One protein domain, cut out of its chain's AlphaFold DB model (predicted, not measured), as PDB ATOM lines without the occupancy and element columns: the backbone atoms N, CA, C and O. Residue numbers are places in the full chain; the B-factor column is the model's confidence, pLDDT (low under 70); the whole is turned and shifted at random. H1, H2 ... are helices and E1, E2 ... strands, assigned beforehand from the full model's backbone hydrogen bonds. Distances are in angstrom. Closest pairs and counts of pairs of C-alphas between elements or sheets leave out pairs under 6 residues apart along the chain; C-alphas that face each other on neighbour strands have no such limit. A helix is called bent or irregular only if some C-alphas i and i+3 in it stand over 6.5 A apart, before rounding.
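What this domain is: This is residues 6 to 213 of the 229 residues of an uncharacterized protein of Sphingobacterium sp. JUb56 (UniProt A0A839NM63). A strongly twisted sheet of five strands runs through the domain with helices over both faces: H7, the longest helix, packs on one face and has H4 and H5 packed on it, while H1 and H6 are over the opposite face. The helical hairpin of H2 and H3 packs on H6 through residues 42 to 46 of H3. The printed part has 208 residues with seven named helices and five named strands, in the order H1 H2 H3 E1 H4 H5 E2 E3 H6 E4 H7 E5; the class is mixed, helices and strands. The sheet's order is E4 E3 E2 E1 E5, also mixed: E2 and E1 are parallel, the other neighbours antiparallel. The whole is compact and rounded, with a radius of gyration of the C-alphas of 16.6 A and spans of 48 by 47 by 39 A.

How they stand to each other: Edge strand E4, residues 143 to 151, is antiparallel to E3, residues 110 to 120, with N 148 and O 115 at 2.7 A. E3 and E2, residues 84 to 95, form a hairpin, with N 88 and O 114 at 2.8 A; E2 bends by 105 degrees at residue 92. E2 is parallel to E1, residues 52 to 56, with N 55 and O 87 at 2.8 A. E1 is antiparallel to edge strand E5, residues 208 to 211, with N 210 and O 54 at 3.0 A. H7, residues 182 to 198, is on the sheet; its closest C-alphas to E4 are those of His 188 and Ile 147, 7.4 A apart. H4, residues 59 to 66, only grazes the sheet and touches H7 at a steep tilt of 56 degrees, the C-alphas of Leu 65 and Tyr 190 being closest at 5.6 A. H5, residues 71 to 77, touches residues 189 to 196 of H7 at a shallow tilt of 27 degrees, with Phe 71 and Asp 189 closest, their C-alphas 6.3 A apart. E1, H4, H5 and E2 form a strand-helix-strand unit, two parallel neighbour strands with helices between, with a right-handed crossover. On the face opposite to H7, H1, residues 9 to 15, has a height over the sheet of 9.4 A, and H6, residues 121 to 128, stands up from the sheet at 47 degrees. H3, residues 34 to 46, only grazes the sheet and touches H6, the C-alphas of Ala 45 and Leu 127 being closest at 6.0 A. H2, residues 19 to 29, runs opposite ways to H3 at a shallow tilt of 9 degrees, with the C-alphas of Ile 27 and Ala 37 closest at 5.8 A. Every O i to N i+4 pair is within hydrogen-bond range in H2, H4 and H6; the counts are 2 of 3 in H1, 7 of 9 in H3, 11 of 13 in H7 and 1 of 3 in H5, where 3 of 4 O i to N i+3 pairs are.

Where its parts are: E3 measures 28.9 A from first to last C-alpha, E4 26.1 A, H7 24.2 A, E2 24.1 A and H3 19.9 A. H1 begins at C-alpha 9, (50.866, 89.730, 89.556), H7 at C-alpha 182, (63.901, 77.614, 68.487), and E5 ends at C-alpha 211, (62.782, 103.077, 88.020). H5 and H7 are irregular: C-alphas 73 and 76 are 7.6 A apart, and C-alphas 183 and 186 are 7.1 A apart.

The domain as a whole: The two C-alphas farthest apart, those of Asp 32 and His 202, are 48.2 A apart, and the printed part has no cut. The links E2 to E3, H6 to E4 and E4 to H7 are long, the last with 30 residues. The mean pLDDT of the printed part is 72.3; 71 residues are under 70, among them residues 157 to 185 and 201 to 213.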
ATOM      1  N   ARG A   6      48.245  97.411  87.179       61.09
ATOM      2  CA  ARG A   6      47.909  96.713  88.434       61.09
ATOM      3  C   ARG A   6      47.414  95.270  88.253       61.09
ATOM      4  O   ARG A   6      47.237  94.579  89.254       61.09
ATOM      5  N   ASP A   7      47.182  94.838  87.018       76.94
ATOM      6  CA  ASP A   7      46.683  93.502  86.693       76.94
ATOM      7  C   ASP A   7      47.825  92.470  86.591       76.94
ATOM      8  O   ASP A   7      47.559  91.273  86.602       76.94
ATOM      9  N   PHE A   8      49.090  92.912  86.562       80.88
ATOM     10  CA  PHE A   8      50.261  92.032  86.530       80.88
ATOM     11  C   PHE A   8      50.662  91.583  87.942       80.88
ATOM     12  O   PHE A   8      51.147  92.384  88.748       80.88
ATOM     13  N   ASP A   9      50.518  90.290  88.241       84.94
ATOM     14  CA  ASP A   9      50.866  89.730  89.556       84.94
ATOM     15  C   ASP A   9      52.353  89.900  89.901       84.94
ATOM     16  O   ASP A   9      52.687  90.166  91.060       84.94
ATOM     17  N   VAL A  10      53.238  89.859  88.899       83.50
ATOM     18  CA  VAL A  10      54.682  90.074  89.068       83.50
ATOM     19  C   VAL A  10      54.988  91.423  89.724       83.50
ATOM     20  O   VAL A  10      55.922  91.519  90.522       83.50
ATOM     21  N   LEU A  11      54.173  92.460  89.483       85.00
ATOM     22  CA  LEU A  11      54.388  93.773  90.090       85.00
ATOM     23  C   LEU A  11      54.167  93.759  91.598       85.00
ATOM     24  O   LEU A  11      54.913  94.425  92.307       85.00
ATOM     25  N   LYS A  12      53.239  92.945  92.114       83.44
ATOM     26  CA  LYS A  12      53.055  92.778  93.567       83.44
ATOM     27  C   LYS A  12      54.320  92.208  94.207       83.44
ATOM     28  O   LYS A  12      54.723  92.637  95.287       83.44
ATOM     29  N   CYS A  13      54.969  91.261  93.529       83.00
ATOM     30  CA  CYS A  13      56.233  90.688  93.981       83.00
ATOM     31  C   CYS A  13      57.383  91.690  93.893       83.00
ATOM     32  O   CYS A  13      58.238  91.704  94.775       83.00
ATOM     33  N   VAL A  14      57.414  92.551  92.878       82.19
ATOM     34  CA  VAL A  14      58.434  93.598  92.780       82.19
ATOM     35  C   VAL A  14      58.239  94.675  93.857       82.19
ATOM     36  O   VAL A  14      59.191  95.006  94.560       82.19
ATOM     37  N   GLU A  15      57.012  95.161  94.060       77.56
ATOM     38  CA  GLU A  15      56.662  96.133  95.112       77.56
ATOM     39  C   GLU A  15      56.956  95.610  96.519       77.56
ATOM     40  O   GLU A  15      57.454  96.343  97.372       77.56
ATOM     41  N   GLY A  16      56.665  94.330  96.756       74.19
ATOM     42  CA  GLY A  16      56.955  93.657  98.019       74.19
ATOM     43  C   GLY A  16      58.431  93.316  98.218       74.19
ATOM     44  O   GLY A  16      58.788  92.837  99.291       74.19
ATOM     45  N   ASN A  17      59.287  93.543  97.214       75.62
ATOM     46  CA  ASN A  17      60.673  93.083  97.190       75.62
ATOM     47  C   ASN A  17      60.819  91.553  97.367       75.62
ATOM     48  O   ASN A  17      61.716  91.057  98.047       75.62
ATOM     49  N   LEU A  18      59.897  90.801  96.768       81.94
ATOM     50  CA  LEU A  18      59.791  89.344  96.859       81.94
ATOM     51  C   LEU A  18      59.988  88.638  95.517       81.94
ATOM     52  O   LEU A  18      59.994  87.417  95.502       81.94
ATOM     53  N   LEU A  19      60.177  89.349  94.398       83.19
ATOM     54  CA  LEU A  19      60.291  88.708  93.077       83.19
ATOM     55  C   LEU A  19      61.366  87.613  93.042       83.19
ATOM     56  O   LEU A  19      61.092  86.493  92.628       83.19
ATOM     57  N   MET A  20      62.571  87.915  93.532       83.12
ATOM     58  CA  MET A  20      63.650  86.923  93.588       83.12
ATOM     59  C   MET A  20      63.331  85.766  94.544       83.12
ATOM     60  O   MET A  20      63.756  84.645  94.294       83.12
ATOM     61  N   VAL A  21      62.577  86.018  95.620       81.44
ATOM     62  CA  VAL A  21      62.140  84.978  96.566       81.44
ATOM     63  C   VAL A  21      61.145  84.040  95.888       81.44
ATOM     64  O   VAL A  21      61.378  82.840  95.893       81.44
ATOM     65  N   SER A  22      60.114  84.573  95.226       80.69
ATOM     66  CA  SER A  22      59.126  83.771  94.493       80.69
ATOM     67  C   SER A  22      59.770  82.916  93.399       80.69
ATOM     68  O   SER A  22      59.418  81.751  93.238       80.69
ATOM     69  N   ILE A  23      60.737  83.476  92.663       81.25
ATOM     70  CA  ILE A  23      61.466  82.733  91.629       81.25
ATOM     71  C   ILE A  23      62.313  81.621  92.265       81.25
ATOM     72  O   ILE A  23      62.267  80.491  91.788       81.25
ATOM     73  N   ASN A  24      63.033  81.898  93.360       78.81
ATOM     74  CA  ASN A  24      63.781  80.866  94.090       78.81
ATOM     75  C   ASN A  24      62.865  79.741  94.589       78.81
ATOM     76  O   ASN A  24      63.173  78.576  94.370       78.81
ATOM     77  N   GLU A  25      61.736  80.075  95.219       80.81
ATOM     78  CA  GLU A  25      60.776  79.090  95.734       80.81
ATOM     79  C   GLU A  25      60.209  78.209  94.615       80.81
ATOM     80  O   GLU A  25      60.062  77.002  94.799       80.81
ATOM     81  N   PHE A  26      59.922  78.790  93.445       78.12
ATOM     82  CA  PHE A  26      59.501  78.024  92.276       78.12
ATOM     83  C   PHE A  26      60.584  77.028  91.839       78.12
ATOM     84  O   PHE A  26      60.289  75.848  91.661       78.12
ATOM     85  N   ILE A  27      61.838  77.477  91.716       73.56
ATOM     86  CA  ILE A  27      62.968  76.620  91.321       73.56
ATOM     87  C   ILE A  27      63.178  75.497  92.339       73.56
ATOM     88  O   ILE A  27      63.365  74.343  91.958       73.56
ATOM     89  N   GLU A  28      63.102  75.811  93.635       74.56
ATOM     90  CA  GLU A  28      63.241  74.829  94.711       74.56
ATOM     91  C   GLU A  28      62.163  73.734  94.646       74.56
ATOM     92  O   GLU A  28      62.426  72.571  94.946       74.56
ATOM     93  N   GLN A  29      60.955  74.073  94.198       73.81
ATOM     94  CA  GLN A  29      59.880  73.100  94.000       73.81
ATOM     95  C   GLN A  29      60.104  72.183  92.785       73.81
ATOM     96  O   GLN A  29      59.474  71.131  92.714       73.81
ATOM     97  N   GLN A  30      61.001  72.543  91.859       65.00
ATOM     98  CA  GLN A  30      61.372  71.739  90.684       65.00
ATOM     99  C   GLN A  30      62.667  70.914  90.892       65.00
ATOM    100  O   GLN A  30      63.175  70.317  89.944       65.00
ATOM    101  N   ILE A  31      63.213  70.844  92.120       60.44
ATOM    102  CA  ILE A  31      64.517  70.212  92.450       60.44
ATOM    103  C   ILE A  31      64.643  68.731  92.050       60.44
ATOM    104  O   ILE A  31      65.764  68.223  91.968       60.44
ATOM    105  N   ASP A  32      63.543  68.040  91.739       61.22
ATOM    106  CA  ASP A  32      63.590  66.679  91.189       61.22
ATOM    107  C   ASP A  32      64.468  66.586  89.916       61.22
ATOM    108  O   ASP A  32      64.954  65.501  89.587       61.22
ATOM    109  N   ASN A  33      64.760  67.724  89.262       63.78
ATOM    110  CA  ASN A  33      65.781  67.876  88.228       63.78
ATOM    111  C   ASN A  33      66.963  68.776  88.673       63.78
ATOM    112  O   ASN A  33      67.059  69.959  88.332       63.78
ATOM    113  N   TYR A  34      67.865  68.203  89.475       62.00
ATOM    114  CA  TYR A  34      68.910  68.923  90.221       62.00
ATOM    115  C   TYR A  34      69.861  69.777  89.366       62.00
ATOM    116  O   TYR A  34      70.190  70.896  89.763       62.00
ATOM    117  N   ASP A  35      70.313  69.278  88.213       62.78
ATOM    118  CA  ASP A  35      71.305  69.990  87.395       62.78
ATOM    119  C   ASP A  35      70.699  71.245  86.738       62.78
ATOM    120  O   ASP A  35      71.312  72.310  86.747       62.78
ATOM    121  N   GLN A  36      69.442  71.173  86.296       58.31
ATOM    122  CA  GLN A  36      68.740  72.297  85.663       58.31
ATOM    123  C   GLN A  36      68.318  73.362  86.672       58.31
ATOM    124  O   GLN A  36      68.483  74.560  86.434       58.31
ATOM    125  N   ALA A  37      67.821  72.930  87.835       66.25
ATOM    126  CA  ALA A  37      67.500  73.837  88.928       66.25
ATOM    127  C   ALA A  37      68.752  74.594  89.402       66.25
ATOM    128  O   ALA A  37      68.680  75.782  89.720       66.25
ATOM    129  N   LYS A  38      69.919  73.934  89.404       69.62
ATOM    130  CA  LYS A  38      71.200  74.534  89.793       69.62
ATOM    131  C   LYS A  38      71.670  75.603  88.808       69.62
ATOM    132  O   LYS A  38      72.109  76.666  89.254       69.62
ATOM    133  N   ASP A  39      71.569  75.352  87.507       70.50
ATOM    134  CA  ASP A  39      71.962  76.325  86.488       70.50
ATOM    135  C   ASP A  39      71.019  77.532  86.486       70.50
ATOM    136  O   ASP A  39      71.469  78.680  86.496       70.50
ATOM    137  N   LEU A  40      69.710  77.307  86.603       73.56
ATOM    138  CA  LEU A  40      68.740  78.389  86.750       73.56
ATOM    139  C   LEU A  40      69.006  79.223  88.016       73.56
ATOM    140  O   LEU A  40      69.062  80.450  87.952       73.56
ATOM    141  N   TYR A  41      69.272  78.564  89.149       74.12
ATOM    142  CA  TYR A  41      69.617  79.221  90.411       74.12
ATOM    143  C   TYR A  41      70.896  80.062  90.308       74.12
ATOM    144  O   TYR A  41      70.948  81.188  90.811       74.12
ATOM    145  N   LYS A  42      71.930  79.547  89.630       79.50
ATOM    146  CA  LYS A  42      73.180  80.273  89.378       79.50
ATOM    147  C   LYS A  42      72.922  81.564  88.601       79.50
ATOM    148  O   LYS A  42      73.413  82.623  88.988       79.50
ATOM    149  N   ASN A  43      72.096  81.494  87.560       80.50
ATOM    150  CA  ASN A  43      71.816  82.636  86.696       80.50
ATOM    151  C   ASN A  43      70.960  83.725  87.342       80.50
ATOM    152  O   ASN A  43      70.988  84.873  86.898       80.50
ATOM    153  N   LEU A  44      70.301  83.446  88.470       82.75
ATOM    154  CA  LEU A  44      69.659  84.504  89.253       82.75
ATOM    155  C   LEU A  44      70.647  85.555  89.780       82.75
ATOM    156  O   LEU A  44      70.252  86.690  90.059       82.75
ATOM    157  N   ALA A  45      71.939  85.223  89.866       84.75
ATOM    158  CA  ALA A  45      72.989  86.189  90.180       84.75
ATOM    159  C   ALA A  45      73.069  87.344  89.162       84.75
ATOM    160  O   ALA A  45      73.512  88.436  89.514       84.75
ATOM    161  N   LEU A  46      72.587  87.149  87.927       86.00
ATOM    162  CA  LEU A  46      72.560  88.187  86.891       86.00
ATOM    163  C   LEU A  46      71.579  89.327  87.201       86.00
ATOM    164  O   LEU A  46      71.736  90.428  86.664       86.00
ATOM    165  N   PHE A  47      70.593  89.076  88.068       86.12
ATOM    166  CA  PHE A  47      69.541  90.024  88.447       86.12
ATOM    167  C   PHE A  47      69.655  90.517  89.889       86.12
ATOM    168  O   PHE A  47      69.136  91.581  90.223       86.12
ATOM    169  N   ARG A  48      70.316  89.746  90.757       81.81
ATOM    170  CA  ARG A  48      70.436  90.054  92.184       81.81
ATOM    171  C   ARG A  48      71.160  91.382  92.407       81.81
ATOM    172  O   ARG A  48      72.186  91.644  91.785       81.81
ATOM    173  N   ASP A  49      70.614  92.210  93.296       78.50
ATOM    174  CA  ASP A  49      71.150  93.532  93.659       78.50
ATOM    175  C   ASP A  49      71.336  94.481  92.456       78.50
ATOM    176  O   ASP A  49      72.085  95.463  92.510       78.50
ATOM    177  N   ARG A  50      70.649  94.197  91.341       81.81
ATOM    178  CA  ARG A  50      70.614  95.050  90.159       81.81
ATOM    179  C   ARG A  50      69.349  95.880  90.178       81.81
ATOM    180  O   ARG A  50      68.267  95.440  90.554       81.81
ATOM    181  N   PHE A  51      69.506  97.098  89.700       82.00
ATOM    182  CA  PHE A  51      68.387  97.958  89.398       82.00
ATOM    183  C   PHE A  51      67.536  97.340  88.274       82.00
ATOM    184  O   PHE A  51      68.073  97.038  87.206       82.00
ATOM    185  N   LEU A  52      66.237  97.162  88.534       83.50
ATOM    186  CA  LEU A  52      65.279  96.574  87.601       83.50
ATOM    187  C   LEU A  52      64.438  97.671  86.943       83.50
ATOM    188  O   LEU A  52      63.657  98.349  87.613       83.50
ATOM    189  N   GLU A  53      64.579  97.827  85.631       87.06
ATOM    190  CA  GLU A  53      63.735  98.725  84.848       87.06
ATOM    191  C   GLU A  53      62.441  98.019  84.438       87.06
ATOM    192  O   GLU A  53      62.458  97.089  83.633       87.06
ATOM    193  N   ILE A  54      61.305  98.464  84.968       87.12
ATOM    194  CA  ILE A  54      60.005  97.880  84.625       87.12
ATOM    195  C   ILE A  54      59.443  98.629  83.431       87.12
ATOM    196  O   ILE A  54      59.192  99.823  83.546       87.12
ATOM    197  N   THR A  55      59.215  97.936  82.321       87.44
ATOM    198  CA  THR A  55      58.668  98.509  81.090       87.44
ATOM    199  C   THR A  55      57.367  97.821  80.717       87.44
ATOM    200  O   THR A  55      57.361  96.619  80.485       87.44
ATOM    201  N   TYR A  56      56.283  98.583  80.579       87.00
ATOM    202  CA  TYR A  56      55.086  98.116  79.874       87.00
ATOM    203  C   TYR A  56      55.118  98.565  78.419       87.00
ATOM    204  O   TYR A  56      55.354  99.741  78.136       87.00
ATOM    205  N   ILE A  57      54.863  97.630  77.509       83.19
ATOM    206  CA  ILE A  57      54.766  97.898  76.074       83.19
ATOM    207  C   ILE A  57      53.306  97.936  75.637       83.19
ATOM    208  O   ILE A  57      52.475  97.149  76.082       83.19
ATOM    209  N   SER A  58      52.985  98.865  74.743       83.19
ATOM    210  CA  SER A  58      51.647  98.937  74.162       83.19
ATOM    211  C   SER A  58      51.384  97.754  73.227       83.19
ATOM    212  O   SER A  58      52.317  97.228  72.621       83.19
ATOM    213  N   THR A  59      50.113  97.387  73.043       84.75
ATOM    214  CA  THR A  59      49.693  96.355  72.074       84.75
ATOM    215  C   THR A  59      50.234  96.635  70.671       84.75
ATOM    216  O   THR A  59      50.828  95.764  70.059       84.75
ATOM    217  N   LEU A  60      50.157  97.885  70.199       81.94
ATOM    218  CA  LEU A  60      50.683  98.255  68.879       81.94
ATOM    219  C   LEU A  60      52.186  97.966  68.740       81.94
ATOM    220  O   LEU A  60      52.648  97.543  67.683       81.94
ATOM    221  N   PHE A  61      52.961  98.243  69.793       81.31
ATOM    222  CA  PHE A  61      54.394  97.994  69.765       81.31
ATOM    223  C   PHE A  61      54.689  96.499  69.882       81.31
ATOM    224  O   PHE A  61      55.484  95.993  69.101       81.31
ATOM    225  N   HIS A  62      53.993  95.796  70.773       85.50
ATOM    226  CA  HIS A  62      54.026  94.340  70.890       85.50
ATOM    227  C   HIS A  62      53.810  93.639  69.541       85.50
ATOM    228  O   HIS A  62      54.678  92.880  69.114       85.50
ATOM    229  N   ASP A  63      52.739  93.984  68.822       84.25
ATOM    230  CA  ASP A  63      52.437  93.435  67.495       84.25
ATOM    231  C   ASP A  63      53.596  93.682  66.515       84.25
ATOM    232  O   ASP A  63      54.014  92.795  65.776       84.25
ATOM    233  N   SER A  64      54.192  94.880  66.558       81.38
ATOM    234  CA  SER A  64      55.323  95.231  65.691       81.38
ATOM    235  C   SER A  64      56.622  94.476  65.999       81.38
ATOM    236  O   SER A  64      57.503  94.429  65.133       81.38
ATOM    237  N   LEU A  65      56.763  93.935  67.216       80.56
ATOM    238  CA  LEU A  65      57.911  93.135  67.650       80.56
ATOM    239  C   LEU A  65      57.728  91.649  67.308       80.56
ATOM    240  O   LEU A  65      58.721  90.985  67.025       80.56
ATOM    241  N   LEU A  66      56.490  91.142  67.293       79.75
ATOM    242  CA  LEU A  66      56.175  89.747  66.954       79.75
ATOM    243  C   LEU A  66      56.549  89.370  65.513       79.75
ATOM    244  O   LEU A  66      56.997  88.255  65.264       79.75
ATOM    245  N   ASP A  67      56.414  90.310  64.577       68.38
ATOM    246  CA  ASP A  67      56.690  90.099  63.147       68.38
ATOM    247  C   ASP A  67      58.187  90.208  62.779       68.38
ATOM    248  O   ASP A  67      58.550  90.289  61.599       68.38
ATOM    249  N   LYS A  68      59.083  90.298  63.768       66.44
ATOM    250  CA  LYS A  68      60.516  90.496  63.537       66.44
ATOM    251  C   LYS A  68      61.281  89.193  63.725       66.44
ATOM    252  O   LYS A  68      61.564  88.793  64.845       66.44
ATOM    253  N   GLU A  69      61.675  88.578  62.616       61.62
ATOM    254  CA  GLU A  69      62.568  87.418  62.627       61.62
ATOM    255  C   GLU A  69      64.038  87.845  62.508       61.62
ATOM    256  O   GLU A  69      64.389  88.700  61.692       61.62
ATOM    257  N   ASN A  70      64.899  87.186  63.287       56.75
ATOM    258  CA  ASN A  70      66.343  87.087  63.100       56.75
ATOM    259  C   ASN A  70      67.114  88.423  63.090       56.75
ATOM    260  O   ASN A  70      67.568  88.932  62.061       56.75
ATOM    261  N   PHE A  71      67.367  88.966  64.286       60.47
ATOM    262  CA  PHE A  71      68.151  90.198  64.466       60.47
ATOM    263  C   PHE A  71      69.667  90.039  64.287       60.47
ATOM    264  O   PHE A  71      70.409  91.003  64.512       60.47
ATOM    265  N   ILE A  72      70.158  88.880  63.832       52.41
ATOM    266  CA  ILE A  72      71.585  88.683  63.520       52.41
ATOM    267  C   ILE A  72      72.093  89.754  62.550       52.41
ATOM    268  O   ILE A  72      73.198  90.273  62.737       52.41
ATOM    269  N   ASP A  73      71.282  90.156  61.572       54.44
ATOM    270  CA  ASP A  73      71.668  91.172  60.586       54.44
ATOM    271  C   ASP A  73      71.738  92.587  61.188       54.44
ATOM    272  O   ASP A  73      72.495  93.454  60.733       54.44
ATOM    273  N   HIS A  74      71.026  92.814  62.291       64.31
ATOM    274  CA  HIS A  74      70.964  94.087  63.008       64.31
ATOM    275  C   HIS A  74      71.819  94.121  64.278       64.31
ATOM    276  O   HIS A  74      71.828  95.133  64.980       64.31
ATOM    277  N   LYS A  75      72.615  93.078  64.540       63.97
ATOM    278  CA  LYS A  75      73.509  92.971  65.707       63.97
ATOM    279  C   LYS A  75      74.448  94.159  65.911       63.97
ATOM    280  O   LYS A  75      74.863  94.451  67.025       63.97
ATOM    281  N   HIS A  76      74.794  94.864  64.837       69.38
ATOM    282  CA  HIS A  76      75.627  96.061  64.906       69.38
ATOM    283  C   HIS A  76      74.947  97.207  65.673       69.38
ATOM    284  O   HIS A  76      75.644  97.972  66.331       69.38
ATOM    285  N   ASN A  77      73.611  97.279  65.661       69.56
ATOM    286  CA  ASN A  77      72.835  98.262  66.425       69.56
ATOM    287  C   ASN A  77      72.818  97.959  67.930       69.56
ATOM    288  O   ASN A  77      72.546  98.844  68.736       69.56
ATOM    289  N   LEU A  78      73.123  96.716  68.315       71.31
ATOM    290  CA  LEU A  78      73.170  96.283  69.709       71.31
ATOM    291  C   LEU A  78      74.512  96.593  70.378       71.31
ATOM    292  O   LEU A  78      74.545  96.800  71.588       71.31
ATOM    293  N   LYS A  79      75.609  96.696  69.620       67.75
ATOM    294  CA  LYS A  79      76.959  96.900  70.183       67.75
ATOM    295  C   LYS A  79      77.100  98.180  71.011       67.75
ATOM    296  O   LYS A  79      77.821  98.191  71.997       67.75
ATOM    297  N   SER A  80      76.381  99.241  70.648       70.00
ATOM    298  CA  SER A  80      76.405 100.524  71.366       70.00
ATOM    299  C   SER A  80      75.252 100.706  72.358       70.00
ATOM    300  O   SER A  80      75.060 101.806  72.874       70.00
ATOM    301  N   SER A  81      74.437  99.673  72.581       77.75
ATOM    302  CA  SER A  81      73.303  99.759  73.502       77.75
ATOM    303  C   SER A  81      73.755  99.746  74.962       77.75
ATOM    304  O   SER A  81      74.761  99.130  75.323       77.75
ATOM    305  N   GLN A  82      73.002 100.434  75.822       83.50
ATOM    306  CA  GLN A  82      73.307 100.471  77.251       83.50
ATOM    307  C   GLN A  82      73.030  99.117  77.911       83.50
ATOM    308  O   GLN A  82      71.986  98.503  77.680       83.50
ATOM    309  N   GLU A  83      73.943  98.677  78.780       85.94
ATOM    310  CA  GLU A  83      73.697  97.525  79.649       85.94
ATOM    311  C   GLU A  83      72.546  97.813  80.607       85.94
ATOM    312  O   GLU A  83      72.496  98.881  81.219       85.94
ATOM    313  N   HIS A  84      71.652  96.848  80.792       86.44
ATOM    314  CA  HIS A  84      70.523  97.009  81.692       86.44
ATOM    315  C   HIS A  84      69.914  95.669  82.099       86.44
ATOM    316  O   HIS A  84      70.114  94.640  81.457       86.44
ATOM    317  N   VAL A  85      69.176  95.711  83.202       89.94
ATOM    318  CA  VAL A  85      68.326  94.622  83.673       89.94
ATOM    319  C   VAL A  85      66.899  95.148  83.656       89.94
ATOM    320  O   VAL A  85      66.644  96.239  84.173       89.94
ATOM    321  N   GLY A  86      65.987  94.410  83.035       90.50
ATOM    322  CA  GLY A  86      64.622  94.869  82.821       90.50
ATOM    323  C   GLY A  86      63.576  93.804  83.093       90.50
ATOM    324  O   GLY A  86      63.846  92.608  83.023       90.50
ATOM    325  N   LEU A  87      62.372  94.270  83.416       91.69
ATOM    326  CA  LEU A  87      61.151  93.481  83.467       91.69
ATOM    327  C   LEU A  87      60.192  94.047  82.426       91.69
ATOM    328  O   LEU A  87      59.663  95.147  82.586       91.69
ATOM    329  N   LEU A  88      59.994  93.298  81.352       91.50
ATOM    330  CA  LEU A  88      59.113  93.661  80.259       91.50
ATOM    331  C   LEU A  88      57.722  93.081  80.515       91.50
ATOM    332  O   LEU A  88      57.568  91.867  80.525       91.50
ATOM    333  N   LEU A  89      56.726  93.932  80.731       91.06
ATOM    334  CA  LEU A  89      55.325  93.547  80.903       91.06
ATOM    335  C   LEU A  89      54.645  93.506  79.537       91.06
ATOM    336  O   LEU A  89      54.698  94.489  78.790       91.06
ATOM    337  N   LEU A  90      54.010  92.383  79.224       89.94
ATOM    338  CA  LEU A  90      53.429  92.116  77.916       89.94
ATOM    339  C   LEU A  90      51.928  92.438  77.925       89.94
ATOM    340  O   LEU A  90      51.223  92.016  78.837       89.94
ATOM    341  N   PRO A  91      51.398  93.166  76.927       87.44
ATOM    342  CA  PRO A  91      49.979  93.513  76.868       87.44
ATOM    343  C   PRO A  91      49.089  92.290  76.613       87.44
ATOM    344  O   PRO A  91      47.900  92.333  76.924       87.44
ATOM    345  N   GLU A  92      49.666  91.224  76.055       88.44
ATOM    346  CA  GLU A  92      49.031  89.942  75.777       88.44
ATOM    347  C   GLU A  92      49.997  88.802  76.122       88.44
ATOM    348  O   GLU A  92      51.219  88.975  76.097       88.44
ATOM    349  N   THR A  93      49.444  87.638  76.469       87.94
ATOM    350  CA  THR A  93      50.238  86.456  76.807       87.94
ATOM    351  C   THR A  93      50.952  85.925  75.568       87.94
ATOM    352  O   THR A  93      50.307  85.586  74.577       87.94
ATOM    353  N   LEU A  94      52.276  85.807  75.652       85.81
ATOM    354  CA  LEU A  94      53.094  85.134  74.649       85.81
ATOM    355  C   LEU A  94      53.264  83.654  74.980       85.81
ATOM    356  O   LEU A  94      53.235  83.261  76.145       85.81
ATOM    357  N   TYR A  95      53.513  82.862  73.941       80.88
ATOM    358  CA  TYR A  95      53.835  81.443  74.035       80.88
ATOM    359  C   TYR A  95      55.134  81.162  73.278       80.88
ATOM    360  O   TYR A  95      55.417  81.786  72.250       80.88
ATOM    361  N   SER A  96      55.942  80.249  73.813       73.44
ATOM    362  CA  SER A  96      57.159  79.763  73.158       73.44
ATOM    363  C   SER A  96      56.828  78.984  71.886       73.44
ATOM    364  O   SER A  96      55.827  78.277  71.828       73.44
ATOM    365  N   ASP A  97      57.700  79.066  70.880       71.31
ATOM    366  CA  ASP A  97      57.521  78.325  69.628       71.31
ATOM    367  C   ASP A  97      58.196  76.955  69.687       71.31
ATOM    368  O   ASP A  97      59.388  76.807  69.411       71.31
ATOM    369  N   PHE A  98      57.411  75.935  70.015       69.12
ATOM    370  CA  PHE A  98      57.872  74.549  70.050       69.12
ATOM    371  C   PHE A  98      57.615  73.785  68.747       69.12
ATOM    372  O   PHE A  98      57.627  72.558  68.757       69.12
ATOM    373  N   SER A  99      57.414  74.458  67.609       67.12
ATOM    374  CA  SER A  99      57.089  73.798  66.328       67.12
ATOM    375  C   SER A  99      58.109  72.749  65.856       67.12
ATOM    376  O   SER A  99      57.775  71.906  65.023       67.12
ATOM    377  N   PHE A 100      59.327  72.767  66.403       63.22
ATOM    378  CA  PHE A 100      60.407  71.817  66.109       63.22
ATOM    379  C   PHE A 100      60.622  70.752  67.197       63.22
ATOM    380  O   PHE A 100      61.530  69.931  67.068       63.22
ATOM    381  N   VAL A 101      59.818  70.752  68.264       62.97
ATOM    382  CA  VAL A 101      59.906  69.780  69.359       62.97
ATOM    383  C   VAL A 101      58.639  68.932  69.401       62.97
ATOM    384  O   VAL A 101      57.531  69.436  69.573       62.97
ATOM    385  N   ASP A 102      58.801  67.617  69.272       65.94
ATOM    386  CA  ASP A 102      57.675  66.687  69.306       65.94
ATOM    387  C   ASP A 102      57.023  66.623  70.698       65.94
ATOM    388  O   ASP A 102      57.698  66.536  71.723       65.94
ATOM    389  N   ASN A 103      55.689  66.518  70.722       70.50
ATOM    390  CA  ASN A 103      54.868  66.275  71.920       70.50
ATOM    391  C   ASN A 103      54.915  67.374  72.993       70.50
ATOM    392  O   ASN A 103      54.800  67.076  74.186       70.50
ATOM    393  N   VAL A 104      55.046  68.631  72.577       71.56
ATOM    394  CA  VAL A 104      55.026  69.779  73.485       71.56
ATOM    395  C   VAL A 104      53.806  70.634  73.197       71.56
ATOM    396  O   VAL A 104      53.530  70.979  72.051       71.56
ATOM    397  N   ASP A 105      53.072  70.958  74.255       75.12
ATOM    398  CA  ASP A 105      51.970  71.904  74.204       75.12
ATOM    399  C   ASP A 105      52.499  73.289  74.589       75.12
ATOM    400  O   ASP A 105      52.864  73.529  75.739       75.12
ATOM    401  N   GLU A 106      52.568  74.202  73.620       74.00
ATOM    402  CA  GLU A 106      53.025  75.581  73.835       74.00
ATOM    403  C   GLU A 106      52.195  76.323  74.888       74.00
ATOM    404  O   GLU A 106      52.717  77.196  75.581       74.00
ATOM    405  N   THR A 107      50.930  75.930  75.078       80.69
ATOM    406  CA  THR A 107      50.033  76.550  76.059       80.69
ATOM    407  C   THR A 107      50.412  76.235  77.507       80.69
ATOM    408  O   THR A 107      49.958  76.929  78.417       80.69
ATOM    409  N   GLU A 108      51.287  75.248  77.736       76.94
ATOM    410  CA  GLU A 108      51.881  74.962  79.048       76.94
ATOM    411  C   GLU A 108      52.957  75.991  79.449       76.94
ATOM    412  O   GLU A 108      53.373  76.014  80.608       76.94
ATOM    413  N   PHE A 109      53.380  76.866  78.527       77.69
ATOM    414  CA  PHE A 109      54.451  77.849  78.732       77.69
ATOM    415  C   PHE A 109      53.986  79.284  78.431       77.69
ATOM    416  O   PHE A 109      54.575  79.966  77.584       77.69
ATOM    417  N   PRO A 110      52.919  79.766  79.095       85.38
ATOM    418  CA  PRO A 110      52.456  81.135  78.919       85.38
ATOM    419  C   PRO A 110      53.476  82.127  79.483       85.38
ATOM    420  O   PRO A 110      54.246  81.807  80.386       85.38
ATOM    421  N   MET A 111      53.476  83.354  78.976       87.56
ATOM    422  CA  MET A 111      54.322  84.435  79.481       87.56
ATOM    423  C   MET A 111      53.553  85.746  79.440       87.56
ATOM    424  O   MET A 111      53.080  86.151  78.380       87.56
ATOM    425  N   ASP A 112      53.436  86.425  80.575       90.62
ATOM    426  CA  ASP A 112      52.865  87.774  80.672       90.62
ATOM    427  C   ASP A 112      53.923  88.826  81.035       90.62
ATOM    428  O   ASP A 112      53.700  90.029  80.877       90.62
ATOM    429  N   ALA A 113      55.109  88.381  81.451       91.25
ATOM    430  CA  ALA A 113      56.264  89.225  81.655       91.25
ATOM    431  C   ALA A 113      57.567  88.506  81.292       91.25
ATOM    432  O   ALA A 113      57.665  87.280  81.291       91.25
ATOM    433  N   ILE A 114      58.600  89.286  80.988       90.88
ATOM    434  CA  ILE A 114      59.930  88.782  80.657       90.88
ATOM    435  C   ILE A 114      60.955  89.532  81.498       90.88
ATOM    436  O   ILE A 114      61.153  90.735  81.322       90.88
ATOM    437  N   LEU A 115      61.623  88.828  82.407       90.31
ATOM    438  CA  LEU A 115      62.785  89.353  83.108       90.31
ATOM    439  C   LEU A 115      64.023  89.113  82.241       90.31
ATOM    440  O   LEU A 115      64.233  88.005  81.765       90.31
ATOM    441  N   TYR A 116      64.851  90.125  82.014       90.12
ATOM    442  CA  TYR A 116      66.014  89.974  81.142       90.12
ATOM    443  C   TYR A 116      67.221  90.793  81.609       90.12
ATOM    444  O   TYR A 116      67.089  91.817  82.284       90.12
ATOM    445  N   SER A 117      68.417  90.308  81.283       89.69
ATOM    446  CA  SER A 117      69.703  90.928  81.599       89.69
ATOM    447  C   SER A 117      70.514  91.060  80.320       89.69
ATOM    448  O   SER A 117      70.871  90.066  79.696       89.69
ATOM    449  N   TRP A 118      70.802  92.300  79.941       89.12
ATOM    450  CA  TRP A 118      71.635  92.652  78.800       89.12
ATOM    451  C   TRP A 118      72.918  93.311  79.304       89.12
ATOM    452  O   TRP A 118      72.884  94.429  79.827       89.12
ATOM    453  N   SER A 119      74.055  92.623  79.203       87.31
ATOM    454  CA  SER A 119      75.320  93.090  79.793       87.31
ATOM    455  C   SER A 119      76.527  92.598  79.006       87.31
ATOM    456  O   SER A 119      76.416  91.671  78.208       87.31
ATOM    457  N   ASN A 120      77.689  93.225  79.215       86.75
ATOM    458  CA  ASN A 120      78.946  92.721  78.675       86.75
ATOM    459  C   ASN A 120      79.210  91.287  79.140       86.75
ATOM    460  O   ASN A 120      78.968  90.973  80.307       86.75
ATOM    461  N   VAL A 121      79.755  90.467  78.241       83.75
ATOM    462  CA  VAL A 121      80.055  89.054  78.512       83.75
ATOM    463  C   VAL A 121      80.913  88.903  79.765       83.75
ATOM    464  O   VAL A 121      80.466  88.318  80.742       83.75
ATOM    465  N   ASN A 122      82.051  89.604  79.837       85.25
ATOM    466  CA  ASN A 122      82.928  89.536  81.010       85.25
ATOM    467  C   ASN A 122      82.229  89.968  82.310       85.25
ATOM    468  O   ASN A 122      82.665  89.611  83.404       85.25
ATOM    469  N   ARG A 123      81.188  90.809  82.234       87.56
ATOM    470  CA  ARG A 123      80.400  91.189  83.412       87.56
ATOM    471  C   ARG A 123      79.447  90.076  83.830       87.56
ATOM    472  O   ARG A 123      79.317  89.858  85.032       87.56
ATOM    473  N   HIS A 124      78.793  89.409  82.884       87.81
ATOM    474  CA  HIS A 124      78.017  88.203  83.168       87.81
ATOM    475  C   HIS A 124      78.916  87.123  83.771       87.81
ATOM    476  O   HIS A 124      78.629  86.703  84.888       87.81
ATOM    477  N   ASP A 125      80.071  86.825  83.173       87.06
ATOM    478  CA  ASP A 125      81.009  85.822  83.699       87.06
ATOM    479  C   ASP A 125      81.440  86.140  85.137       87.06
ATOM    480  O   ASP A 125      81.519  85.267  86.001       87.06
ATOM    481  N   LYS A 126      81.685  87.421  85.450       89.50
ATOM    482  CA  LYS A 126      82.028  87.850  86.819       89.50
ATOM    483  C   LYS A 126      80.885  87.608  87.799       89.50
ATOM    484  O   LYS A 126      81.139  87.189  88.925       89.50
ATOM    485  N   LEU A 127      79.644  87.881  87.396       87.56
ATOM    486  CA  LEU A 127      78.458  87.654  88.229       87.56
ATOM    487  C   LEU A 127      78.181  86.159  88.425       87.56
ATOM    488  O   LEU A 127      77.729  85.760  89.496       87.56
ATOM    489  N   LEU A 128      78.512  85.339  87.429       86.19
ATOM    490  CA  LEU A 128      78.367  83.885  87.449       86.19
ATOM    491  C   LEU A 128      79.559  83.159  88.092       86.19
ATOM    492  O   LEU A 128      79.498  81.949  88.307       86.19
ATOM    493  N   SER A 129      80.612  83.895  88.471       86.69
ATOM    494  CA  SER A 129      81.888  83.352  88.967       86.69
ATOM    495  C   SER A 129      82.594  82.423  87.967       86.69
ATOM    496  O   SER A 129      83.258  81.468  88.363       86.69
ATOM    497  N   GLU A 130      82.447  82.718  86.678       85.44
ATOM    498  CA  GLU A 130      83.049  82.010  85.538       85.44
ATOM    499  C   GLU A 130      84.157  82.814  84.857       85.44
ATOM    500  O   GLU A 130      84.851  82.292  83.992       85.44
ATOM    501  N   TYR A 131      84.346  84.077  85.250       86.50
ATOM    502  CA  TYR A 131      85.327  84.953  84.620       86.50
ATOM    503  C   TYR A 131      86.752  84.417  84.765       86.50
ATOM    504  O   TYR A 131      87.307  84.396  85.869       86.50
ATOM    505  N   ASP A 132      87.358  84.080  83.630       85.81
ATOM    506  CA  ASP A 132      88.775  83.769  83.515       85.81
ATOM    507  C   ASP A 132      89.531  84.981  82.957       85.81
ATOM    508  O   ASP A 132      89.195  85.540  81.914       85.81
ATOM    509  N   GLN A 133      90.574  85.413  83.663       85.31
ATOM    510  CA  GLN A 133      91.418  86.511  83.204       85.31
ATOM    511  C   GLN A 133      92.290  86.101  82.003       85.31
ATOM    512  O   GLN A 133      92.629  86.961  81.185       85.31
ATOM    513  N   GLU A 134      92.662  84.824  81.885       84.31
ATOM    514  CA  GLU A 134      93.485  84.303  80.785       84.31
ATOM    515  C   GLU A 134      92.674  84.081  79.498       84.31
ATOM    516  O   GLU A 134      93.251  84.149  78.412       84.31
ATOM    517  N   ASP A 135      91.352  83.916  79.618       79.75
ATOM    518  CA  ASP A 135      90.409  83.680  78.512       79.75
ATOM    519  C   ASP A 135      89.267  84.715  78.472       79.75
ATOM    520  O   ASP A 135      88.134  84.434  78.091       79.75
ATOM    521  N   HIS A 136      89.543  85.947  78.905       77.81
ATOM    522  CA  HIS A 136      88.530  86.998  78.892       77.81
ATOM    523  C   HIS A 136      88.144  87.386  77.460       77.81
ATOM    524  O   HIS A 136      88.983  87.475  76.556       77.81
ATOM    525  N   HIS A 137      86.877  87.750  77.272       76.81
ATOM    526  CA  HIS A 137      86.402  88.282  76.004       76.81
ATOM    527  C   HIS A 137      87.087  89.622  75.720       76.81
ATOM    528  O   HIS A 137      86.823  90.632  76.378       76.81
ATOM    529  N   VAL A 138      87.985  89.622  74.730       75.56
ATOM    530  CA  VAL A 138      88.815  90.780  74.349       75.56
ATOM    531  C   VAL A 138      87.965  91.945  73.836       75.56
ATOM    532  O   VAL A 138      88.343  93.106  73.976       75.56
ATOM    533  N   ASN A 139      86.812  91.651  73.233       72.75
ATOM    534  CA  ASN A 139      85.900  92.677  72.761       72.75
ATOM    535  C   ASN A 139      84.936  93.104  73.878       72.75
ATOM    536  O   ASN A 139      83.945  92.435  74.165       72.75
ATOM    537  N   GLU A 140      85.196  94.274  74.464       68.12
ATOM    538  CA  GLU A 140      84.334  94.882  75.483       68.12
ATOM    539  C   GLU A 140      82.942  95.276  74.962       68.12
ATOM    540  O   GLU A 140      82.089  95.637  75.770       68.12
ATOM    541  N   ASP A 141      82.673  95.176  73.656       69.88
ATOM    542  CA  ASP A 141      81.347  95.389  73.058       69.88
ATOM    543  C   ASP A 141      80.538  94.096  72.892       69.88
ATOM    544  O   ASP A 141      79.360  94.160  72.534       69.88
ATOM    545  N   ASP A 142      81.125  92.924  73.148       75.44
ATOM    546  CA  ASP A 142      80.357  91.681  73.148       75.44
ATOM    547  C   ASP A 142      79.409  91.694  74.353       75.44
ATOM    548  O   ASP A 142      79.755  92.129  75.462       75.44
ATOM    549  N   ARG A 143      78.162  91.294  74.122       78.44
ATOM    550  CA  ARG A 143      77.065  91.370  75.089       78.44
ATOM    551  C   ARG A 143      76.288  90.068  75.057       78.44
ATOM    552  O   ARG A 143      76.058  89.553  73.968       78.44
ATOM    553  N   TYR A 144      75.836  89.603  76.213       80.00
ATOM    554  CA  TYR A 144      74.906  88.483  76.315       80.00
ATOM    555  C   TYR A 144      73.543  88.957  76.788       80.00
ATOM    556  O   TYR A 144      73.411  89.920  77.555       80.00
ATOM    557  N   LEU A 145      72.527  88.277  76.263       81.94
ATOM    558  CA  LEU A 145      71.141  88.448  76.643       81.94
ATOM    559  C   LEU A 145      70.716  87.208  77.415       81.94
ATOM    560  O   LEU A 145      70.585  86.136  76.842       81.94
ATOM    561  N   TYR A 146      70.467  87.377  78.705       83.62
ATOM    562  CA  TYR A 146      69.830  86.346  79.507       83.62
ATOM    563  C   TYR A 146      68.354  86.692  79.689       83.62
ATOM    564  O   TYR A 146      68.028  87.844  79.987       83.62
ATOM    565  N   ILE A 147      67.462  85.717  79.509       83.88
ATOM    566  CA  ILE A 147      66.011  85.908  79.570       83.88
ATOM    567  C   ILE A 147      65.380  84.851  80.478       83.88
ATOM    568  O   ILE A 147      65.569  83.651  80.294       83.88
ATOM    569  N   LEU A 148      64.546  85.322  81.396       85.25
ATOM    570  CA  LEU A 148      63.715  84.538  82.289       85.25
ATOM    571  C   LEU A 148      62.233  84.935  82.113       85.25
ATOM    572  O   LEU A 148      61.793  85.960  82.639       85.25
ATOM    573  N   PRO A 149      61.454  84.148  81.363       85.31
ATOM    574  CA  PRO A 149      60.026  84.309  81.213       85.31
ATOM    575  C   PRO A 149      59.296  84.118  82.529       85.31
ATOM    576  O   PRO A 149      59.660  83.261  83.343       85.31
ATOM    577  N   ILE A 150      58.258  84.924  82.717       86.31
ATOM    578  CA  ILE A 150      57.420  84.970  83.904       86.31
ATOM    579  C   ILE A 150      55.958  84.875  83.470       86.31
ATOM    580  O   ILE A 150      55.539  85.499  82.492       86.31
ATOM    581  N   PHE A 151      55.189  84.099  84.227       86.56
ATOM    582  CA  PHE A 151      53.737  84.087  84.160       86.56
ATOM    583  C   PHE A 151      53.155  84.227  85.560       86.56
ATOM    584  O   PHE A 151      53.498  83.461  86.469       86.56
ATOM    585  N   GLY A 152      52.293  85.224  85.754       84.44
ATOM    586  CA  GLY A 152      51.821  85.594  87.078       84.44
ATOM    587  C   GLY A 152      52.984  86.079  87.944       84.44
ATOM    588  O   GLY A 152      53.420  87.219  87.832       84.44
ATOM    589  N   ASN A 153      53.488  85.221  88.829       78.81
ATOM    590  CA  ASN A 153      54.590  85.524  89.748       78.81
ATOM    591  C   ASN A 153      55.686  84.444  89.797       78.81
ATOM    592  O   ASN A 153      56.528  84.473  90.698       78.81
ATOM    593  N   ALA A 154      55.675  83.509  88.847       77.56
ATOM    594  CA  ALA A 154      56.632  82.415  88.749       77.56
ATOM    595  C   ALA A 154      57.284  82.391  87.366       77.56
ATOM    596  O   ALA A 154      56.732  82.925  86.402       77.56
ATOM    597  N   THR A 155      58.458  81.769  87.262       77.06
ATOM    598  CA  THR A 155      59.039  81.496  85.946       77.06
ATOM    599  C   THR A 155      58.369  80.286  85.304       77.06
ATOM    600  O   THR A 155      57.920  79.384  86.003       77.06
ATOM    601  N   THR A 156      58.284  80.264  83.976       70.12
ATOM    602  CA  THR A 156      57.799  79.098  83.217       70.12
ATOM    603  C   THR A 156      58.925  78.181  82.742       70.12
ATOM    604  O   THR A 156      58.681  77.159  82.103       70.12
ATOM    605  N   VAL A 157      60.166  78.517  83.095       64.94
ATOM    606  CA  VAL A 157      61.368  77.751  82.776       64.94
ATOM    607  C   VAL A 157      61.610  76.664  83.822       64.94
ATOM    608  O   VAL A 157      61.546  76.936  85.018       64.94
ATOM    609  N   GLY A 158      61.950  75.449  83.379       54.06
ATOM    610  CA  GLY A 158      62.339  74.348  84.271       54.06
ATOM    611  C   GLY A 158      61.218  73.378  84.652       54.06
ATOM    612  O   GLY A 158      61.339  72.684  85.658       54.06
ATOM    613  N   SER A 159      60.133  73.290  83.873       48.06
ATOM    614  CA  SER A 159      59.224  72.142  83.982       48.06
ATOM    615  C   SER A 159      59.917  70.873  83.458       48.06
ATOM    616  O   SER A 159      60.754  70.947  82.559       48.06
ATOM    617  N   ASN A 160      59.543  69.697  83.986       43.56
ATOM    618  CA  ASN A 160      60.108  68.362  83.685       43.56
ATOM    619  C   ASN A 160      60.254  67.981  82.189       43.56
ATOM    620  O   ASN A 160      60.726  66.887  81.888       43.56
ATOM    621  N   ARG A 161      59.802  68.818  81.249       38.50
ATOM    622  CA  ARG A 161      59.856  68.576  79.804       38.50
ATOM    623  C   ARG A 161      61.008  69.270  79.081       38.50
ATOM    624  O   ARG A 161      61.301  68.848  77.968       38.50
ATOM    625  N   PHE A 162      61.672  70.264  79.676       45.06
ATOM    626  CA  PHE A 162      62.749  70.976  78.986       45.06
ATOM    627  C   PHE A 162      63.998  71.119  79.826       45.06
ATOM    628  O   PHE A 162      64.119  71.987  80.688       45.06
ATOM    629  N   GLU A 163      64.951  70.259  79.479       37.97
ATOM    630  CA  GLU A 163      66.319  70.353  79.928       37.97
ATOM    631  C   GLU A 163      66.986  71.579  79.306       37.97
ATOM    632  O   GLU A 163      67.480  71.531  78.180       37.97
ATOM    633  N   MET A 164      67.009  72.697  80.036       39.78
ATOM    634  CA  MET A 164      67.962  73.768  79.748       39.78
ATOM    635  C   MET A 164      69.365  73.231  80.010       39.78
ATOM    636  O   MET A 164      69.858  73.260  81.129       39.78
ATOM    637  N   THR A 165      69.977  72.681  78.967       33.12
ATOM    638  CA  THR A 165      71.353  72.167  78.991       33.12
ATOM    639  C   THR A 165      72.366  73.203  78.529       33.12
ATOM    640  O   THR A 165      73.566  72.954  78.626       33.12
ATOM    641  N   ASN A 166      71.918  74.360  78.032       36.41
ATOM    642  CA  ASN A 166      72.830  75.430  77.683       36.41
ATOM    643  C   ASN A 166      72.188  76.805  77.858       36.41
ATOM    644  O   ASN A 166      71.211  77.144  77.196       36.41
ATOM    645  N   ILE A 167      72.742  77.563  78.796       42.56
ATOM    646  CA  ILE A 167      72.395  78.955  79.081       42.56
ATOM    647  C   ILE A 167      73.373  79.905  78.368       42.56
ATOM    648  O   ILE A 167      73.135  81.112  78.292       42.56
ATOM    649  N   ASP A 168      74.436  79.349  77.780       39.84
ATOM    650  CA  ASP A 168      75.457  80.084  77.049       39.84
ATOM    651  C   ASP A 168      74.988  80.373  75.620       39.84
ATOM    652  O   ASP A 168      75.493  79.817  74.639       39.84
ATOM    653  N   ASP A 169      74.017  81.272  75.477       45.19
ATOM    654  CA  ASP A 169      73.719  81.854  74.173       45.19
ATOM    655  C   ASP A 169      74.805  82.874  73.830       45.19
ATOM    656  O   ASP A 169      74.739  84.073  74.120       45.19
ATOM    657  N   GLN A 170      75.852  82.364  73.184       41.66
ATOM    658  CA  GLN A 170      76.871  83.193  72.571       41.66
ATOM    659  C   GLN A 170      76.221  84.072  71.501       41.66
ATOM    660  O   GLN A 170      75.846  83.612  70.417       41.66
ATOM    661  N   PHE A 171      76.144  85.372  71.789       36.12
ATOM    662  CA  PHE A 171      75.924  86.407  70.788       36.12
ATOM    663  C   PHE A 171      76.832  86.112  69.589       36.12
ATOM    664  O   PHE A 171      78.047  86.086  69.765       36.12
ATOM    665  N   LEU A 172      76.230  85.900  68.404       33.94
ATOM    666  CA  LEU A 172      76.830  85.670  67.067       33.94
ATOM    667  C   LEU A 172      76.627  84.283  66.430       33.94
ATOM    668  O   LEU A 172      76.952  84.158  65.246       33.94
ATOM    669  N   THR A 173      76.062  83.287  67.114       38.66
ATOM    670  CA  THR A 173      75.795  81.982  66.481       38.66
ATOM    671  C   THR A 173      74.403  81.964  65.834       38.66
ATOM    672  O   THR A 173      73.423  82.246  66.517       38.66
ATOM    673  N   PRO A 174      74.264  81.642  64.529       39.78
ATOM    674  CA  PRO A 174      72.963  81.352  63.936       39.78
ATOM    675  C   PRO A 174      72.278  80.230  64.717       39.78
ATOM    676  O   PRO A 174      72.862  79.160  64.893       39.78
ATOM    677  N   TYR A 175      71.059  80.462  65.195       47.06
ATOM    678  CA  TYR A 175      70.254  79.386  65.759       47.06
ATOM    679  C   TYR A 175      69.884  78.433  64.616       47.06
ATOM    680  O   TYR A 175      69.122  78.798  63.721       47.06
ATOM    681  N   ASP A 176      70.471  77.233  64.595       44.31
ATOM    682  CA  ASP A 176      70.008  76.173  63.705       44.31
ATOM    683  C   ASP A 176      68.646  75.694  64.226       44.31
ATOM    684  O   ASP A 176      68.511  75.348  65.405       44.31
ATOM    685  N   HIS A 177      67.631  75.678  63.356       43.75
ATOM    686  CA  HIS A 177      66.299  75.144  63.655       43.75
ATOM    687  C   HIS A 177      66.353  73.705  64.208       43.75
ATOM    688  O   HIS A 177      65.407  73.268  64.855       43.75
ATOM    689  N   GLN A 178      67.446  72.973  63.966       38.16
ATOM    690  CA  GLN A 178      67.635  71.589  64.403       38.16
ATOM    691  C   GLN A 178      68.129  71.427  65.848       38.16
ATOM    692  O   GLN A 178      67.921  70.365  66.429       38.16
ATOM    693  N   ASP A 179      68.735  72.449  66.460       38.62
ATOM    694  CA  ASP A 179      69.414  72.300  67.760       38.62
ATOM    695  C   ASP A 179      68.477  72.480  68.970       38.62
ATOM    696  O   ASP A 179      68.938  72.659  70.096       38.62
ATOM    697  N   GLY A 180      67.154  72.500  68.759       37.41
ATOM    698  CA  GLY A 180      66.203  72.791  69.833       37.41
ATOM    699  C   GLY A 180      66.413  74.185  70.431       37.41
ATOM    700  O   GLY A 180      66.051  74.419  71.574       37.41
ATOM    701  N   ARG A 181      67.010  75.116  69.673       47.00
ATOM    702  CA  ARG A 181      67.238  76.521  70.062       47.00
ATOM    703  C   ARG A 181      66.056  77.434  69.710       47.00
ATOM    704  O   ARG A 181      66.058  78.625  69.995       47.00
ATOM    705  N   THR A 182      65.029  76.874  69.070       47.56
ATOM    706  CA  THR A 182      63.901  77.614  68.487       47.56
ATOM    707  C   THR A 182      62.810  77.967  69.497       47.56
ATOM    708  O   THR A 182      62.148  78.986  69.317       47.56
ATOM    709  N   TRP A 183      62.674  77.216  70.599       53.28
ATOM    710  CA  TRP A 183      61.641  77.477  71.617       53.28
ATOM    711  C   TRP A 183      61.796  78.825  72.321       53.28
ATOM    712  O   TRP A 183      60.796  79.459  72.666       53.28
ATOM    713  N   TYR A 184      63.036  79.303  72.453       62.41
ATOM    714  CA  TYR A 184      63.346  80.661  72.895       62.41
ATOM    715  C   TYR A 184      63.574  81.648  71.756       62.41
ATOM    716  O   TYR A 184      63.568  82.846  72.009       62.41
ATOM    717  N   GLY A 185      63.738  81.185  70.513       63.09
ATOM    718  CA  GLY A 185      64.117  82.025  69.374       63.09
ATOM    719  C   GLY A 185      63.182  83.218  69.173       63.09
ATOM    720  O   GLY A 185      63.656  84.346  69.077       63.09
ATOM    721  N   LYS A 186      61.858  83.002  69.233       70.62
ATOM    722  CA  LYS A 186      60.878  84.098  69.127       70.62
ATOM    723  C   LYS A 186      60.965  85.090  70.287       70.62
ATOM    724  O   LYS A 186      60.893  86.288  70.056       70.62
ATOM    725  N   ILE A 187      61.140  84.618  71.521       79.31
ATOM    726  CA  ILE A 187      61.231  85.484  72.713       79.31
ATOM    727  C   ILE A 187      62.558  86.247  72.717       79.31
ATOM    728  O   ILE A 187      62.605  87.433  73.028       79.31
ATOM    729  N   HIS A 188      63.640  85.573  72.344       78.12
ATOM    730  CA  HIS A 188      64.961  86.157  72.208       78.12
ATOM    731  C   HIS A 188      64.949  87.261  71.147       78.12
ATOM    732  O   HIS A 188      65.326  88.396  71.444       78.12
ATOM    733  N   ASP A 189      64.455  86.970  69.941       76.69
ATOM    734  CA  ASP A 189      64.304  87.963  68.875       76.69
ATOM    735  C   ASP A 189      63.397  89.116  69.308       76.69
ATOM    736  O   ASP A 189      63.731  90.275  69.075       76.69
ATOM    737  N   TYR A 190      62.315  88.824  70.026       83.19
ATOM    738  CA  TYR A 190      61.409  89.825  70.575       83.19
ATOM    739  C   TYR A 190      62.102  90.781  71.562       83.19
ATOM    740  O   TYR A 190      61.980  92.004  71.445       83.19
ATOM    741  N   VAL A 191      62.868  90.260  72.527       85.12
ATOM    742  CA  VAL A 191      63.601  91.091  73.498       85.12
ATOM    743  C   VAL A 191      64.733  91.859  72.812       85.12
ATOM    744  O   VAL A 191      64.959  93.030  73.116       85.12
ATOM    745  N   MET A 192      65.403  91.263  71.826       81.75
ATOM    746  CA  MET A 192      66.411  91.955  71.019       81.75
ATOM    747  C   MET A 192      65.811  93.097  70.196       81.75
ATOM    748  O   MET A 192      66.360  94.202  70.181       81.75
ATOM    749  N   ALA A 193      64.660  92.862  69.563       81.06
ATOM    750  CA  ALA A 193      63.884  93.872  68.853       81.06
ATOM    751  C   ALA A 193      63.547  95.043  69.775       81.06
ATOM    752  O   ALA A 193      63.764  96.206  69.420       81.06
ATOM    753  N   PHE A 194      63.073  94.722  70.980       86.31
ATOM    754  CA  PHE A 194      62.764  95.692  72.016       86.31
ATOM    755  C   PHE A 194      63.998  96.524  72.392       86.31
ATOM    756  O   PHE A 194      63.931  97.754  72.372       86.31
ATOM    757  N   ILE A 195      65.140  95.884  72.668       84.50
ATOM    758  CA  ILE A 195      66.387  96.578  73.018       84.50
ATOM    759  C   ILE A 195      66.813  97.508  71.876       84.50
ATOM    760  O   ILE A 195      67.118  98.674  72.122       84.50
ATOM    761  N   ILE A 196      66.808  97.048  70.622       80.00
ATOM    762  CA  ILE A 196      67.179  97.882  69.467       80.00
ATOM    763  C   ILE A 196      66.256  99.089  69.356       80.00
ATOM    764  O   ILE A 196      66.730 100.221  69.254       80.00
ATOM    765  N   ALA A 197      64.945  98.859  69.396       80.06
ATOM    766  CA  ALA A 197      63.957  99.914  69.265       80.06
ATOM    767  C   ALA A 197      64.078 100.947  70.395       80.06
ATOM    768  O   ALA A 197      64.036 102.147  70.128       80.06
ATOM    769  N   LYS A 198      64.322 100.512  71.633       77.81
ATOM    770  CA  LYS A 198      64.546 101.404  72.776       77.81
ATOM    771  C   LYS A 198      65.791 102.287  72.623       77.81
ATOM    772  O   LYS A 198      65.812 103.406  73.121       77.81
ATOM    773  N   ASN A 199      66.822 101.813  71.922       74.00
ATOM    774  CA  ASN A 199      68.056 102.573  71.697       74.00
ATOM    775  C   ASN A 199      67.979 103.557  70.510       74.00
ATOM    776  O   ASN A 199      68.951 104.270  70.251       74.00
ATOM    777  N   GLN A 200      66.859 103.629  69.779       71.12
ATOM    778  CA  GLN A 200      66.705 104.564  68.659       71.12
ATOM    779  C   GLN A 200      66.169 105.936  69.121       71.12
ATOM    780  O   GLN A 200      65.140 105.999  69.790       71.12
ATOM    781  N   PRO A 201      66.791 107.060  68.706       55.03
ATOM    782  CA  PRO A 201      66.499 108.408  69.220       55.03
ATOM    783  C   PRO A 201      65.128 108.998  68.829       55.03
ATOM    784  O   PRO A 201      64.824 110.124  69.216       55.03
ATOM    785  N   HIS A 202      64.302 108.274  68.067       54.16
ATOM    786  CA  HIS A 202      63.000 108.742  67.564       54.16
ATOM    787  C   HIS A 202      61.840 107.785  67.843       54.16
ATOM    788  O   HIS A 202      60.750 107.961  67.304       54.16
ATOM    789  N   ASN A 203      62.058 106.786  68.694       55.12
ATOM    790  CA  ASN A 203      60.999 105.886  69.105       55.12
ATOM    791  C   ASN A 203      60.251 106.485  70.299       55.12
ATOM    792  O   ASN A 203      60.479 106.125  71.449       55.12
ATOM    793  N   GLU A 204      59.327 107.406  70.004       45.03
ATOM    794  CA  GLU A 204      58.236 107.803  70.907       45.03
ATOM    795  C   GLU A 204      57.208 106.662  71.002       45.03
ATOM    796  O   GLU A 204      56.030 106.810  70.687       45.03
ATOM    797  N   PHE A 205      57.654 105.468  71.380       49.56
ATOM    798  CA  PHE A 205      56.732 104.425  71.797       49.56
ATOM    799  C   PHE A 205      56.455 104.634  73.277       49.56
ATOM    800  O   PHE A 205      57.358 104.990  74.033       49.56
ATOM    801  N   PHE A 206      55.194 104.457  73.674       51.56
ATOM    802  CA  PHE A 206      54.702 104.597  75.044       51.56
ATOM    803  C   PHE A 206      55.326 103.529  75.959       51.56
ATOM    804  O   PHE A 206      54.664 102.586  76.385       51.56
ATOM    805  N   ILE A 207      56.627 103.651  76.207       50.78
ATOM    806  CA  ILE A 207      57.405 102.878  77.160       50.78
ATOM    807  C   ILE A 207      57.255 103.611  78.485       50.78
ATOM    808  O   ILE A 207      57.950 104.588  78.768       50.78
ATOM    809  N   ASN A 208      56.316 103.145  79.300       54.00
ATOM    810  CA  ASN A 208      56.260 103.562  80.691       54.00
ATOM    811  C   ASN A 208      57.324 102.757  81.429       54.00
ATOM    812  O   ASN A 208      57.084 101.608  81.801       54.00
ATOM    813  N   SER A 209      58.507 103.352  81.566       53.59
ATOM    814  CA  SER A 209      59.579 102.807  82.389       53.59
ATOM    815  C   SER A 209      59.478 103.387  83.795       53.59
ATOM    816  O   SER A 209      59.477 104.606  83.977       53.59
ATOM    817  N   VAL A 210      59.365 102.525  84.806       56.88
ATOM    818  CA  VAL A 210      59.491 102.958  86.202       56.88
ATOM    819  C   VAL A 210      60.793 102.440  86.767       56.88
ATOM    820  O   VAL A 210      61.115 101.254  86.677       56.88
ATOM    821  N   ASN A 211      61.523 103.368  87.382       53.22
ATOM    822  CA  ASN A 211      62.782 103.077  88.020       53.22
ATOM    823  C   ASN A 211      62.591 102.806  89.511       53.22
ATOM    824  O   ASN A 211      62.351 103.736  90.281       53.22
ATOM    825  N   LEU A 212      62.768 101.554  89.935       50.38
ATOM    826  CA  LEU A 212      62.794 101.204  91.353       50.38
ATOM    827  C   LEU A 212      64.220 101.285  91.893       50.38
ATOM    828  O   LEU A 212      65.020 100.366  91.731       50.38
ATOM    829  N   LYS A 213      64.555 102.415  92.522       40.62
ATOM    830  CA  LYS A 213      65.747 102.496  93.371       40.62
ATOM    831  C   LYS A 213      65.388 102.121  94.804       40.62
ATOM    832  O   LYS A 213      64.457 102.675  95.372       40.62
TER     833      LYS A 213